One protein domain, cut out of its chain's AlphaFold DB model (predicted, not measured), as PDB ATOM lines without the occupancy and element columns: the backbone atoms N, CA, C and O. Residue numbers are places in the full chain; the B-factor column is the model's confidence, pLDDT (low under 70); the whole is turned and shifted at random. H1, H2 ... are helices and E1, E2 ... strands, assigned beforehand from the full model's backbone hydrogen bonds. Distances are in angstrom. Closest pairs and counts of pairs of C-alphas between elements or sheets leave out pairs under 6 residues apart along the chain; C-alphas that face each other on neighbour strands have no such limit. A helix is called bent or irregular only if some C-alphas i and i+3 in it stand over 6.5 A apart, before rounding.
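AT A GLANCE: This is residues 6 to 92 of the 107 residues of an uncharacterized protein of Pseudomonas sp. 424 (UniProt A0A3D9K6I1). A strongly twisted sheet of five strands, sharply bent at E2, has helix H2 over E1 and E2. The longer helix H1 runs beside H2 the opposite way, with a gap between them, off the sheet. The printed part has 87 residues, with two named helices and five named strands in the order H1, E1, E2, E3, E4, E5, H2; the sheet runs E4, E3, E2, E1, E5 and is antiparallel throughout. The class is mixed, helices and strands. The whole is compact, with a radius of gyration of the C-alphas of 12.4 A and spans of 34 by 33 by 21 A.

HOW THE PARTS SIT: H1, residues 6 to 19, is not on the sheet. E1, residues 27 to 33, forms a hairpin with E2, residues 36 to 46, with N 29 and O 40 2.9 A apart, within hydrogen-bond range. E2 bends by 81 degrees at residue 43. E2 and E3, residues 49 to 54, form a hairpin with N 51 and O 44 at 2.9 A. E3 and E4, residues 66 to 71, form another, with N 52 and O 68 at 2.8 A. E1 to E4 make a meander, each strand the antiparallel neighbour of the one before. E5, residues 75 to 77, is an edge strand antiparallel to E1, with N 30 and O 76 at 2.8 A. E4, the other edge strand, and E5 meet only through their link. H2, residues 82 to 90, is on the sheet over E2 and E1, at a height of 10.4 A; the local plane rests on just 6 C-alphas. It runs along the strands, at 23 degrees to E1 on the local plane. The closest C-alphas of E1 and H2 are those of Val 28 and Trp 82, 6.3 A apart. H1 and H2 are close but not clearly touching, their closest C-alphas being those of Gly 6 and Arg 90, 7.9 A apart; they run opposite ways at a shallow tilt of 14 degrees. In H1 and H2 every O i to N i+4 pair is within hydrogen-bond range.

IN THESE COORDINATES: H1 runs 19.7 A from C-alpha 6 at (31.900, 34.390, -2.266) to C-alpha 19. E1 measures 18.9 A and E2, the longest strand, 26.1 A, ending at C-alpha 46 at (29.964, 22.420, 25.518). E3 measures 15.7 A, E4 16.3 A and E5 6.1 A. H2 measures 12.2 A and ends at C-alpha 90 at (37.750, 38.627, 0.983).

THE WHOLE: The C-alphas farthest apart, those of Asp 47 and Arg 91, are 34.7 A apart. The printed part has no cut. The link from E3 to E4, 11 residues, is long. The mean pLDDT of the printed part is 78.5; residues 6 to 26 and 57 to 63 are under 70.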
ATOM      1  N   GLY A   6      31.258  33.975  -3.513       49.06
ATOM      2  CA  GLY A   6      31.900  34.390  -2.266       49.06
ATOM      3  C   GLY A   6      31.347  35.684  -1.658       49.06
ATOM      4  O   GLY A   6      31.362  35.829  -0.444       49.06
ATOM      5  N   TYR A   7      30.826  36.619  -2.458       48.66
ATOM      6  CA  TYR A   7      30.270  37.879  -1.947       48.66
ATOM      7  C   TYR A   7      28.881  37.689  -1.329       48.66
ATOM      8  O   TYR A   7      28.586  38.291  -0.299       48.66
ATOM      9  N   GLN A   8      28.050  36.831  -1.930       56.28
ATOM     10  CA  GLN A   8      26.746  36.483  -1.365       56.28
ATOM     11  C   GLN A   8      26.916  35.622  -0.114       56.28
ATOM     12  O   GLN A   8      26.336  35.941   0.916       56.28
ATOM     13  N   LEU A   9      27.819  34.636  -0.156       56.53
ATOM     14  CA  LEU A   9      28.197  33.860   1.019       56.53
ATOM     15  C   LEU A   9      28.694  34.769   2.148       56.53
ATOM     16  O   LEU A   9      28.264  34.619   3.283       56.53
ATOM     17  N   PHE A  10      29.544  35.756   1.849       57.62
ATOM     18  CA  PHE A  10      30.042  36.703   2.845       57.62
ATOM     19  C   PHE A  10      28.931  37.580   3.430       57.62
ATOM     20  O   PHE A  10      28.908  37.797   4.639       57.62
ATOM     21  N   LYS A  11      28.006  38.076   2.601       55.19
ATOM     22  CA  LYS A  11      26.836  38.834   3.064       55.19
ATOM     23  C   LYS A  11      25.945  37.985   3.957       55.19
ATOM     24  O   LYS A  11      25.663  38.409   5.067       55.19
ATOM     25  N   ASP A  12      25.589  36.784   3.520       59.72
ATOM     26  CA  ASP A  12      24.722  35.874   4.268       59.72
ATOM     27  C   ASP A  12      25.388  35.437   5.580       59.72
ATOM     28  O   ASP A  12      24.741  35.376   6.623       59.72
ATOM     29  N   THR A  13      26.706  35.225   5.552       58.59
ATOM     30  CA  THR A  13      27.533  34.961   6.735       58.59
ATOM     31  C   THR A  13      27.500  36.170   7.673       58.59
ATOM     32  O   THR A  13      27.117  36.034   8.826       58.59
ATOM     33  N   THR A  14      27.789  37.377   7.182       57.66
ATOM     34  CA  THR A  14      27.770  38.612   7.988       57.66
ATOM     35  C   THR A  14      26.384  38.900   8.568       57.66
ATOM     36  O   THR A  14      26.292  39.332   9.708       57.66
ATOM     37  N   THR A  15      25.304  38.634   7.830       55.84
ATOM     38  CA  THR A  15      23.919  38.790   8.302       55.84
ATOM     39  C   THR A  15      23.556  37.749   9.360       55.84
ATOM     40  O   THR A  15      22.927  38.105  10.352       55.84
ATOM     41  N   ARG A  16      23.993  36.490   9.208       57.16
ATOM     42  CA  ARG A  16      23.855  35.468  10.260       57.16
ATOM     43  C   ARG A  16      24.633  35.861  11.515       57.16
ATOM     44  O   ARG A  16      24.072  35.803  12.599       57.16
ATOM     45  N   PHE A  17      25.864  36.350  11.370       58.25
ATOM     46  CA  PHE A  17      26.697  36.771  12.501       58.25
ATOM     47  C   PHE A  17      26.238  38.079  13.155       58.25
ATOM     48  O   PHE A  17      26.355  38.209  14.364       58.25
ATOM     49  N   ALA A  18      25.653  39.015  12.405       52.47
ATOM     50  CA  ALA A  18      25.019  40.205  12.970       52.47
ATOM     51  C   ALA A  18      23.765  39.866  13.798       52.47
ATOM     52  O   ALA A  18      23.419  40.619  14.698       52.47
ATOM     53  N   GLY A  19      23.095  38.742  13.505       47.78
ATOM     54  CA  GLY A  19      22.009  38.193  14.326       47.78
ATOM     55  C   GLY A  19      22.481  37.277  15.462       47.78
ATOM     56  O   GLY A  19      21.698  36.960  16.352       47.78
ATOM     57  N   MET A  20      23.749  36.860  15.449       50.81
ATOM     58  CA  MET A  20      24.408  36.156  16.547       50.81
ATOM     59  C   MET A  20      25.052  37.187  17.473       50.81
ATOM     60  O   MET A  20      26.276  37.309  17.540       50.81
ATOM     61  N   GLU A  21      24.227  37.946  18.191       46.12
ATOM     62  CA  GLU A  21      24.675  38.674  19.378       46.12
ATOM     63  C   GLU A  21      25.078  37.640  20.440       46.12
ATOM     64  O   GLU A  21      24.310  37.300  21.334       46.12
ATOM     65  N   ASN A  22      26.273  37.065  20.295       49.19
ATOM     66  CA  ASN A  22      26.920  36.298  21.344       49.19
ATOM     67  C   ASN A  22      27.826  37.278  22.107       49.19
ATOM     68  O   ASN A  22      28.871  37.662  21.566       49.19
ATOM     69  N   PRO A  23      27.428  37.744  23.305       41.69
ATOM     70  CA  PRO A  23      28.177  38.750  24.055       41.69
ATOM     71  C   PRO A  23      29.607  38.312  24.426       41.69
ATOM     72  O   PRO A  23      30.428  39.178  24.714       41.69
ATOM     73  N   ASP A  24      29.935  37.018  24.312       48.78
ATOM     74  CA  ASP A  24      31.278  36.475  24.567       48.78
ATOM     75  C   ASP A  24      32.177  36.353  23.318       48.78
ATOM     76  O   ASP A  24      33.328  35.930  23.424       48.78
ATOM     77  N   GLY A  25      31.697  36.774  22.140       58.34
ATOM     78  CA  GLY A  25      32.502  36.909  20.924       58.34
ATOM     79  C   GLY A  25      32.850  35.573  20.260       58.34
ATOM     80  O   GLY A  25      33.661  34.794  20.751       58.34
ATOM     81  N   SER A  26      32.270  35.313  19.083       68.94
ATOM     82  CA  SER A  26      32.652  34.155  18.256       68.94
ATOM     83  C   SER A  26      34.174  34.127  18.054       68.94
ATOM     84  O   SER A  26      34.749  35.101  17.557       68.94
ATOM     85  N   LYS A  27      34.827  33.024  18.434       87.75
ATOM     86  CA  LYS A  27      36.288  32.877  18.334       87.75
ATOM     87  C   LYS A  27      36.677  32.302  16.981       87.75
ATOM     88  O   LYS A  27      35.955  31.481  16.423       87.75
ATOM     89  N   VAL A  28      37.837  32.694  16.464       91.69
ATOM     90  CA  VAL A  28      38.407  32.066  15.266       91.69
ATOM     91  C   VAL A  28      39.218  30.847  15.689       91.69
ATOM     92  O   VAL A  28      40.111  30.949  16.533       91.69
ATOM     93  N   GLY A  29      38.910  29.696  15.098       94.12
ATOM     94  CA  GLY A  29      39.617  28.440  15.321       94.12
ATOM     95  C   GLY A  29      40.387  27.981  14.084       94.12
ATOM     96  O   GLY A  29      40.039  28.336  12.954       94.12
ATOM     97  N   LEU A  30      41.405  27.153  14.299       94.62
ATOM     98  CA  LEU A  30      42.113  26.416  13.255       94.62
ATOM     99  C   LEU A  30      41.887  24.919  13.421       94.62
ATOM    100  O   LEU A  30      41.985  24.394  14.527       94.62
ATOM    101  N   ILE A  31      41.628  24.243  12.310       93.38
ATOM    102  CA  ILE A  31      41.452  22.791  12.254       93.38
ATOM    103  C   ILE A  31      42.484  22.235  11.279       93.38
ATOM    104  O   ILE A  31      42.686  22.803  10.202       93.38
ATOM    105  N   ALA A  32      43.134  21.139  11.660       91.25
ATOM    106  CA  ALA A  32      44.024  20.414  10.763       91.25
ATOM    107  C   ALA A  32      43.221  19.779   9.615       91.25
ATOM    108  O   ALA A  32      42.140  19.229   9.817       91.25
ATOM    109  N   ASP A  33      43.764  19.852   8.409       86.44
ATOM    110  CA  ASP A  33      43.238  19.229   7.198       86.44
ATOM    111  C   ASP A  33      44.345  18.390   6.547       86.44
ATOM    112  O   ASP A  33      45.524  18.579   6.851       86.44
ATOM    113  N   GLU A  34      43.992  17.484   5.633       82.88
ATOM    114  CA  GLU A  34      44.936  16.525   5.031       82.88
ATOM    115  C   GLU A  34      46.192  17.189   4.444       82.88
ATOM    116  O   GLU A  34      47.271  16.600   4.436       82.88
ATOM    117  N   GLN A  35      46.055  18.425   3.956       83.31
ATOM    118  CA  GLN A  35      47.120  19.179   3.287       83.31
ATOM    119  C   GLN A  35      47.458  20.501   3.992       83.31
ATOM    120  O   GLN A  35      48.147  21.344   3.416       83.31
ATOM    121  N   GLY A  36      46.978  20.723   5.222       89.06
ATOM    122  CA  GLY A  36      47.287  21.950   5.951       89.06
ATOM    123  C   GLY A  36      46.279  22.313   7.031       89.06
ATOM    124  O   GLY A  36      45.992  21.520   7.921       89.06
ATOM    125  N   TRP A  37      45.800  23.555   6.982       91.44
ATOM    126  CA  TRP A  37      44.991  24.158   8.039       91.44
ATOM    127  C   TRP A  37      43.793  24.886   7.456       91.44
ATOM    128  O   TRP A  37      43.908  25.576   6.441       91.44
ATOM    129  N   ARG A  38      42.658  24.783   8.142       90.12
ATOM    130  CA  ARG A  38      41.423  25.487   7.800       90.12
ATOM    131  C   ARG A  38      41.015  26.421   8.923       90.12
ATOM    132  O   ARG A  38      41.133  26.077  10.096       90.12
ATOM    133  N   LEU A  39      40.524  27.597   8.545       91.12
ATOM    134  CA  LEU A  39      39.934  28.560   9.470       91.12
ATOM    135  C   LEU A  39      38.466  28.209   9.698       91.12
ATOM    136  O   LEU A  39      37.754  27.830   8.769       91.12
ATOM    137  N   CYS A  40      38.005  28.383  10.927       91.69
ATOM    138  CA  CYS A  40      36.612  28.213  11.306       91.69
ATOM    139  C   CYS A  40      36.208  29.263  12.340       91.69
ATOM    140  O   CYS A  40      37.055  29.936  12.932       91.69
ATOM    141  N   LEU A  41      34.906  29.392  12.566       90.75
ATOM    142  CA  LEU A  41      34.369  30.144  13.694       90.75
ATOM    143  C   LEU A  41      33.810  29.175  14.710       90.75
ATOM    144  O   LEU A  41      32.962  28.361  14.369       90.75
ATOM    145  N   VAL A  42      34.252  29.291  15.951       90.94
ATOM    146  CA  VAL A  42      33.657  28.575  17.073       90.94
ATOM    147  C   VAL A  42      32.408  29.332  17.489       90.94
ATOM    148  O   VAL A  42      32.486  30.495  17.894       90.94
ATOM    149  N   VAL A  43      31.258  28.682  17.325       86.81
ATOM    150  CA  VAL A  43      29.942  29.281  17.589       86.81
ATOM    151  C   VAL A  43      29.366  28.835  18.930       86.81
ATOM    152  O   VAL A  43      28.583  29.568  19.526       86.81
ATOM    153  N   GLU A  44      29.789  27.670  19.418       87.00
ATOM    154  CA  GLU A  44      29.381  27.095  20.697       87.00
ATOM    155  C   GLU A  44      30.470  26.142  21.203       87.00
ATOM    156  O   GLU A  44      31.110  25.444  20.410       87.00
ATOM    157  N   SER A  45      30.641  26.093  22.523       89.00
ATOM    158  CA  SER A  45      31.453  25.089  23.207       89.00
ATOM    159  C   SER A  45      30.643  24.492  24.352       89.00
ATOM    160  O   SER A  45      30.081  25.237  25.154       89.00
ATOM    161  N   LEU A  46      30.616  23.164  24.444       90.62
ATOM    162  CA  LEU A  46      29.964  22.420  25.518       90.62
ATOM    163  C   LEU A  46      30.865  21.253  25.927       90.62
ATOM    164  O   LEU A  46      31.100  20.344  25.131       90.62
ATOM    165  N   ASP A  47      31.361  21.287  27.164       93.25
ATOM    166  CA  ASP A  47      32.349  20.336  27.680       93.25
ATOM    167  C   ASP A  47      33.544  20.176  26.712       93.25
ATOM    168  O   ASP A  47      34.187  21.162  26.343       93.25
ATOM    169  N   ASP A  48      33.823  18.949  26.267       95.19
ATOM    170  CA  ASP A  48      34.904  18.619  25.329       95.19
ATOM    171  C   ASP A  48      34.492  18.728  23.851       95.19
ATOM    172  O   ASP A  48      35.221  18.264  22.969       95.19
ATOM    173  N   TRP A  49      33.333  19.316  23.552       96.44
ATOM    174  CA  TRP A  49      32.822  19.488  22.195       96.44
ATOM    175  C   TRP A  49      32.738  20.956  21.792       96.44
ATOM    176  O   TRP A  49      32.442  21.844  22.590       96.44
ATOM    177  N   MET A  50      32.972  21.199  20.506       94.44
ATOM    178  CA  MET A  50      32.831  22.503  19.876       94.44
ATOM    179  C   MET A  50      31.983  22.394  18.617       94.44
ATOM    180  O   MET A  50      32.223  21.536  17.764       94.44
ATOM    181  N   THR A  51      31.036  23.316  18.477       92.25
ATOM    182  CA  THR A  51      30.327  23.555  17.223       92.25
ATOM    183  C   THR A  51      31.083  24.638  16.464       92.25
ATOM    184  O   THR A  51      31.285  25.748  16.969       92.25
ATOM    185  N   VAL A  52      31.501  24.327  15.238       91.31
ATOM    186  CA  VAL A  52      32.254  25.241  14.378       91.31
ATOM    187  C   VAL A  52      31.538  25.486  13.057       91.31
ATOM    188  O   VAL A  52      31.004  24.568  12.438       91.31
ATOM    189  N   TYR A  53      31.554  26.733  12.604       88.50
ATOM    190  CA  TYR A  53      31.120  27.144  11.277       88.50
ATOM    191  C   TYR A  53      32.327  27.254  10.343       88.50
ATOM    192  O   TYR A  53      33.294  27.962  10.640       88.50
ATOM    193  N   MET A  54      32.252  26.584   9.198       88.12
ATOM    194  CA  MET A  54      33.277  26.582   8.160       88.12
ATOM    195  C   MET A  54      32.917  27.622   7.091       88.12
ATOM    196  O   MET A  54      32.002  27.395   6.297       88.12
ATOM    197  N   PRO A  55      33.608  28.774   7.026       79.44
ATOM    198  CA  PRO A  55      33.281  29.821   6.060       79.44
ATOM    199  C   PRO A  55      33.643  29.449   4.614       79.44
ATOM    200  O   PRO A  55      33.165  30.095   3.686       79.44
ATOM    201  N   ASP A  56      34.473  28.426   4.404       77.44
ATOM    202  CA  ASP A  56      34.834  27.883   3.094       77.44
ATOM    203  C   ASP A  56      34.470  26.394   2.983       77.44
ATOM    204  O   ASP A  56      34.241  25.719   3.984       77.44
ATOM    205  N   GLY A  57      34.401  25.881   1.751       69.62
ATOM    206  CA  GLY A  57      34.082  24.475   1.472       69.62
ATOM    207  C   GLY A  57      35.275  23.511   1.555       69.62
ATOM    208  O   GLY A  57      35.087  22.303   1.470       69.62
ATOM    209  N   GLY A  58      36.502  24.005   1.746       68.44
ATOM    210  CA  GLY A  58      37.707  23.170   1.756       68.44
ATOM    211  C   GLY A  58      38.020  22.490   0.416       68.44
ATOM    212  O   GLY A  58      37.439  22.804  -0.623       68.44
ATOM    213  N   THR A  59      38.979  21.564   0.440       59.22
ATOM    214  CA  THR A  59      39.528  20.867  -0.743       59.22
ATOM    215  C   THR A  59      38.781  19.574  -1.097       59.22
ATOM    216  O   THR A  59      38.813  19.157  -2.252       59.22
ATOM    217  N   ALA A  60      38.051  18.973  -0.150       60.72
ATOM    218  CA  ALA A  60      37.357  17.688  -0.306       60.72
ATOM    219  C   ALA A  60      35.907  17.792  -0.838       60.72
ATOM    220  O   ALA A  60      35.096  16.895  -0.623       60.72
ATOM    221  N   GLY A  61      35.547  18.891  -1.512       56.28
ATOM    222  CA  GLY A  61      34.183  19.096  -2.022       56.28
ATOM    223  C   GLY A  61      33.150  19.444  -0.943       56.28
ATOM    224  O   GLY A  61      31.955  19.225  -1.143       56.28
ATOM    225  N   GLY A  62      33.591  19.981   0.196       63.81
ATOM    226  CA  GLY A  62      32.695  20.475   1.235       63.81
ATOM    227  C   GLY A  62      31.894  21.698   0.779       63.81
ATOM    228  O   GLY A  62      32.221  22.386  -0.193       63.81
ATOM    229  N   THR A  63      30.809  21.973   1.500       68.62
ATOM    230  CA  THR A  63      29.939  23.118   1.216       68.62
ATOM    231  C   THR A  63      30.380  24.303   2.058       68.62
ATOM    232  O   THR A  63      30.523  24.193   3.271       68.62
ATOM    233  N   ALA A  64      30.592  25.456   1.428       78.69
ATOM    234  CA  ALA A  64      30.875  26.666   2.183       78.69
ATOM    235  C   ALA A  64      29.685  27.007   3.094       78.69
ATOM    236  O   ALA A  64      28.533  26.999   2.657       78.69
ATOM    237  N   GLY A  65      29.967  27.295   4.359       78.06
ATOM    238  CA  GLY A  65      28.957  27.469   5.395       78.06
ATOM    239  C   GLY A  65      28.522  26.178   6.098       78.06
ATOM    240  O   GLY A  65      27.489  26.179   6.768       78.06
ATOM    241  N   GLU A  66      29.281  25.091   5.947       84.69
ATOM    242  CA  GLU A  66      29.111  23.858   6.717       84.69
ATOM    243  C   GLU A  66      29.255  24.115   8.227       84.69
ATOM    244  O   GLU A  66      30.084  24.916   8.662       84.69
ATOM    245  N   VAL A  67      28.468  23.399   9.031       87.56
ATOM    246  CA  VAL A  67      28.628  23.331  10.487       87.56
ATOM    247  C   VAL A  67      29.174  21.957  10.850       87.56
ATOM    248  O   VAL A  67      28.639  20.943  10.406       87.56
ATOM    249  N   ARG A  68      30.220  21.921  11.674       91.00
ATOM    250  CA  ARG A  68      30.840  20.685  12.165       91.00
ATOM    251  C   ARG A  68      30.828  20.663  13.688       91.00
ATOM    252  O   ARG A  68      30.974  21.704  14.321       91.00
ATOM    253  N   LEU A  69      30.679  19.472  14.259       94.38
ATOM    254  CA  LEU A  69      30.871  19.224  15.684       94.38
ATOM    255  C   LEU A  69      32.182  18.465  15.843       94.38
ATOM    256  O   LEU A  69      32.351  17.397  15.253       94.38
ATOM    257  N   LEU A  70      33.109  19.039  16.597       95.50
ATOM    258  CA  LEU A  70      34.466  18.531  16.764       95.50
ATOM    259  C   LEU A  70      34.798  18.407  18.241       95.50
ATOM    260  O   LEU A  70      34.245  19.123  19.077       95.50
ATOM    261  N   GLN A  71      35.730  17.520  18.564       97.38
ATOM    262  CA  GLN A  71      36.327  17.512  19.890       97.38
ATOM    263  C   GLN A  71      37.149  18.790  20.074       97.38
ATOM    264  O   GLN A  71      37.854  19.219  19.163       97.38
ATOM    265  N   ALA A  72      37.139  19.362  21.276       95.00
ATOM    266  CA  ALA A  72      37.888  20.572  21.608       95.00
ATOM    267  C   ALA A  72      39.384  20.451  21.259       95.00
ATOM    268  O   ALA A  72      39.994  21.404  20.787       95.00
ATOM    269  N   ARG A  73      39.966  19.250  21.409       95.31
ATOM    270  CA  ARG A  73      41.368  18.958  21.048       95.31
ATOM    271  C   ARG A  73      41.681  19.065  19.550       95.31
ATOM    272  O   ARG A  73      42.851  19.093  19.186       95.31
ATOM    273  N   GLU A  74      40.669  19.062  18.688       95.56
ATOM    274  CA  GLU A  74      40.815  19.161  17.230       95.56
ATOM    275  C   GLU A  74      40.798  20.617  16.745       95.56
ATOM    276  O   GLU A  74      41.048  20.875  15.566       95.56
ATOM    277  N   VAL A  75      40.512  21.568  17.642       95.06
ATOM    278  CA  VAL A  75      40.384  22.990  17.326       95.06
ATOM    279  C   VAL A  75      41.436  23.789  18.089       95.06
ATOM    280  O   VAL A  75      41.431  23.857  19.316       95.06
ATOM    281  N   ILE A  76      42.323  24.466  17.362       95.56
ATOM    282  CA  ILE A  76      43.237  25.445  17.954       95.56
ATOM    283  C   ILE A  76      42.511  26.787  18.012       95.56
ATOM    284  O   ILE A  76      42.276  27.416  16.981       95.56
ATOM    285  N   ILE A  77      42.150  27.230  19.216       93.56
ATOM    286  CA  ILE A  77      41.551  28.552  19.430       93.56
ATOM    287  C   ILE A  77      42.615  29.634  19.245       93.56
ATOM    288  O   ILE A  77      43.700  29.557  19.822       93.56
ATOM    289  N   THR A  78      42.291  30.647  18.445       94.19
ATOM    290  CA  THR A  78      43.182  31.774  18.154       94.19
ATOM    291  C   THR A  78      42.655  33.074  18.757       94.19
ATOM    292  O   THR A  78      41.469  33.200  19.054       94.19
ATOM    293  N   GLU A  79      43.535  34.070  18.841       91.62
ATOM    294  CA  GLU A  79      43.178  35.459  19.170       91.62
ATOM    295  C   GLU A  79      42.829  36.279  17.912       91.62
ATOM    296  O   GLU A  79      42.743  37.508  17.953       91.62
ATOM    297  N   LEU A  80      42.661  35.630  16.751       90.62
ATOM    298  CA  LEU A  80      42.246  36.331  15.542       90.62
ATOM    299  C   LEU A  80      40.809  36.816  15.704       90.62
ATOM    300  O   LEU A  80      39.892  36.050  15.998       90.62
ATOM    301  N   SER A  81      40.595  38.100  15.424       86.31
ATOM    302  CA  SER A  81      39.239  38.622  15.317       86.31
ATOM    303  C   SER A  81      38.532  38.030  14.093       86.31
ATOM    304  O   SER A  81      39.142  37.816  13.037       86.31
ATOM    305  N   TRP A  82      37.212  37.869  14.195       79.88
ATOM    306  CA  TRP A  82      36.352  37.572  13.046       79.88
ATOM    307  C   TRP A  82      36.614  38.535  11.874       79.88
ATOM    308  O   TRP A  82      36.689  38.099  10.727       79.88
ATOM    309  N   LEU A  83      36.826  39.829  12.149       82.44
ATOM    310  CA  LEU A  83      37.099  40.836  11.118       82.44
ATOM    311  C   LEU A  83      38.405  40.555  10.362       82.44
ATOM    312  O   LEU A  83      38.451  40.711   9.140       82.44
ATOM    313  N   THR A  84      39.448  40.102  11.061       86.19
ATOM    314  CA  THR A  84      40.723  39.703  10.449       86.19
ATOM    315  C   THR A  84      40.523  38.509   9.521       86.19
ATOM    316  O   THR A  84      40.957  38.547   8.366       86.19
ATOM    317  N   MET A  85      39.808  37.479   9.985       85.94
ATOM    318  CA  MET A  85      39.486  36.302   9.175       85.94
ATOM    319  C   MET A  85      38.658  36.687   7.940       85.94
ATOM    320  O   MET A  85      39.008  36.337   6.813       85.94
ATOM    321  N   ALA A  86      37.608  37.482   8.133       81.75
ATOM    322  CA  ALA A  86      36.732  37.991   7.086       81.75
ATOM    323  C   ALA A  86      37.499  38.787   6.010       81.75
ATOM    324  O   ALA A  86      37.311  38.574   4.809       81.75
ATOM    325  N   ALA A  87      38.410  39.676   6.421       84.31
ATOM    326  CA  ALA A  87      39.272  40.423   5.509       84.31
ATOM    327  C   ALA A  87      40.263  39.516   4.757       84.31
ATOM    328  O   ALA A  87      40.568  39.769   3.588       84.31
ATOM    329  N   GLY A  88      40.763  38.458   5.401       86.56
ATOM    330  CA  GLY A  88      41.564  37.413   4.766       86.56
ATOM    331  C   GLY A  88      40.801  36.684   3.665       86.56
ATOM    332  O   GLY A  88      41.256  36.653   2.521       86.56
ATOM    333  N   LEU A  89      39.604  36.185   3.981       82.81
ATOM    334  CA  LEU A  89      38.720  35.495   3.036       82.81
ATOM    335  C   LEU A  89      38.378  36.380   1.830       82.81
ATOM    336  O   LEU A  89      38.528  35.952   0.685       82.81
ATOM    337  N   ARG A  90      38.026  37.655   2.059       81.94
ATOM    338  CA  ARG A  90      37.750  38.627   0.983       81.94
ATOM    339  C   ARG A  90      38.938  38.828   0.033       81.94
ATOM    340  O   ARG A  90      38.735  39.158  -1.133       81.94
ATOM    341  N   ARG A  91      40.172  38.649   0.513       86.19
ATOM    342  CA  ARG A  91      41.409  38.764  -0.278       86.19
ATOM    343  C   ARG A  91      41.893  37.420  -0.839       86.19
ATOM    344  O   ARG A  91      43.047  37.329  -1.255       86.19
ATOM    345  N   GLY A  92      41.052  36.384  -0.827       82.31
ATOM    346  CA  GLY A  92      41.421  35.040  -1.279       82.31
ATOM    347  C   GLY A  92      42.493  34.386  -0.404       82.31
ATOM    348  O   GLY A  92      43.354  33.683  -0.915       82.31
TER     349      GLY A  92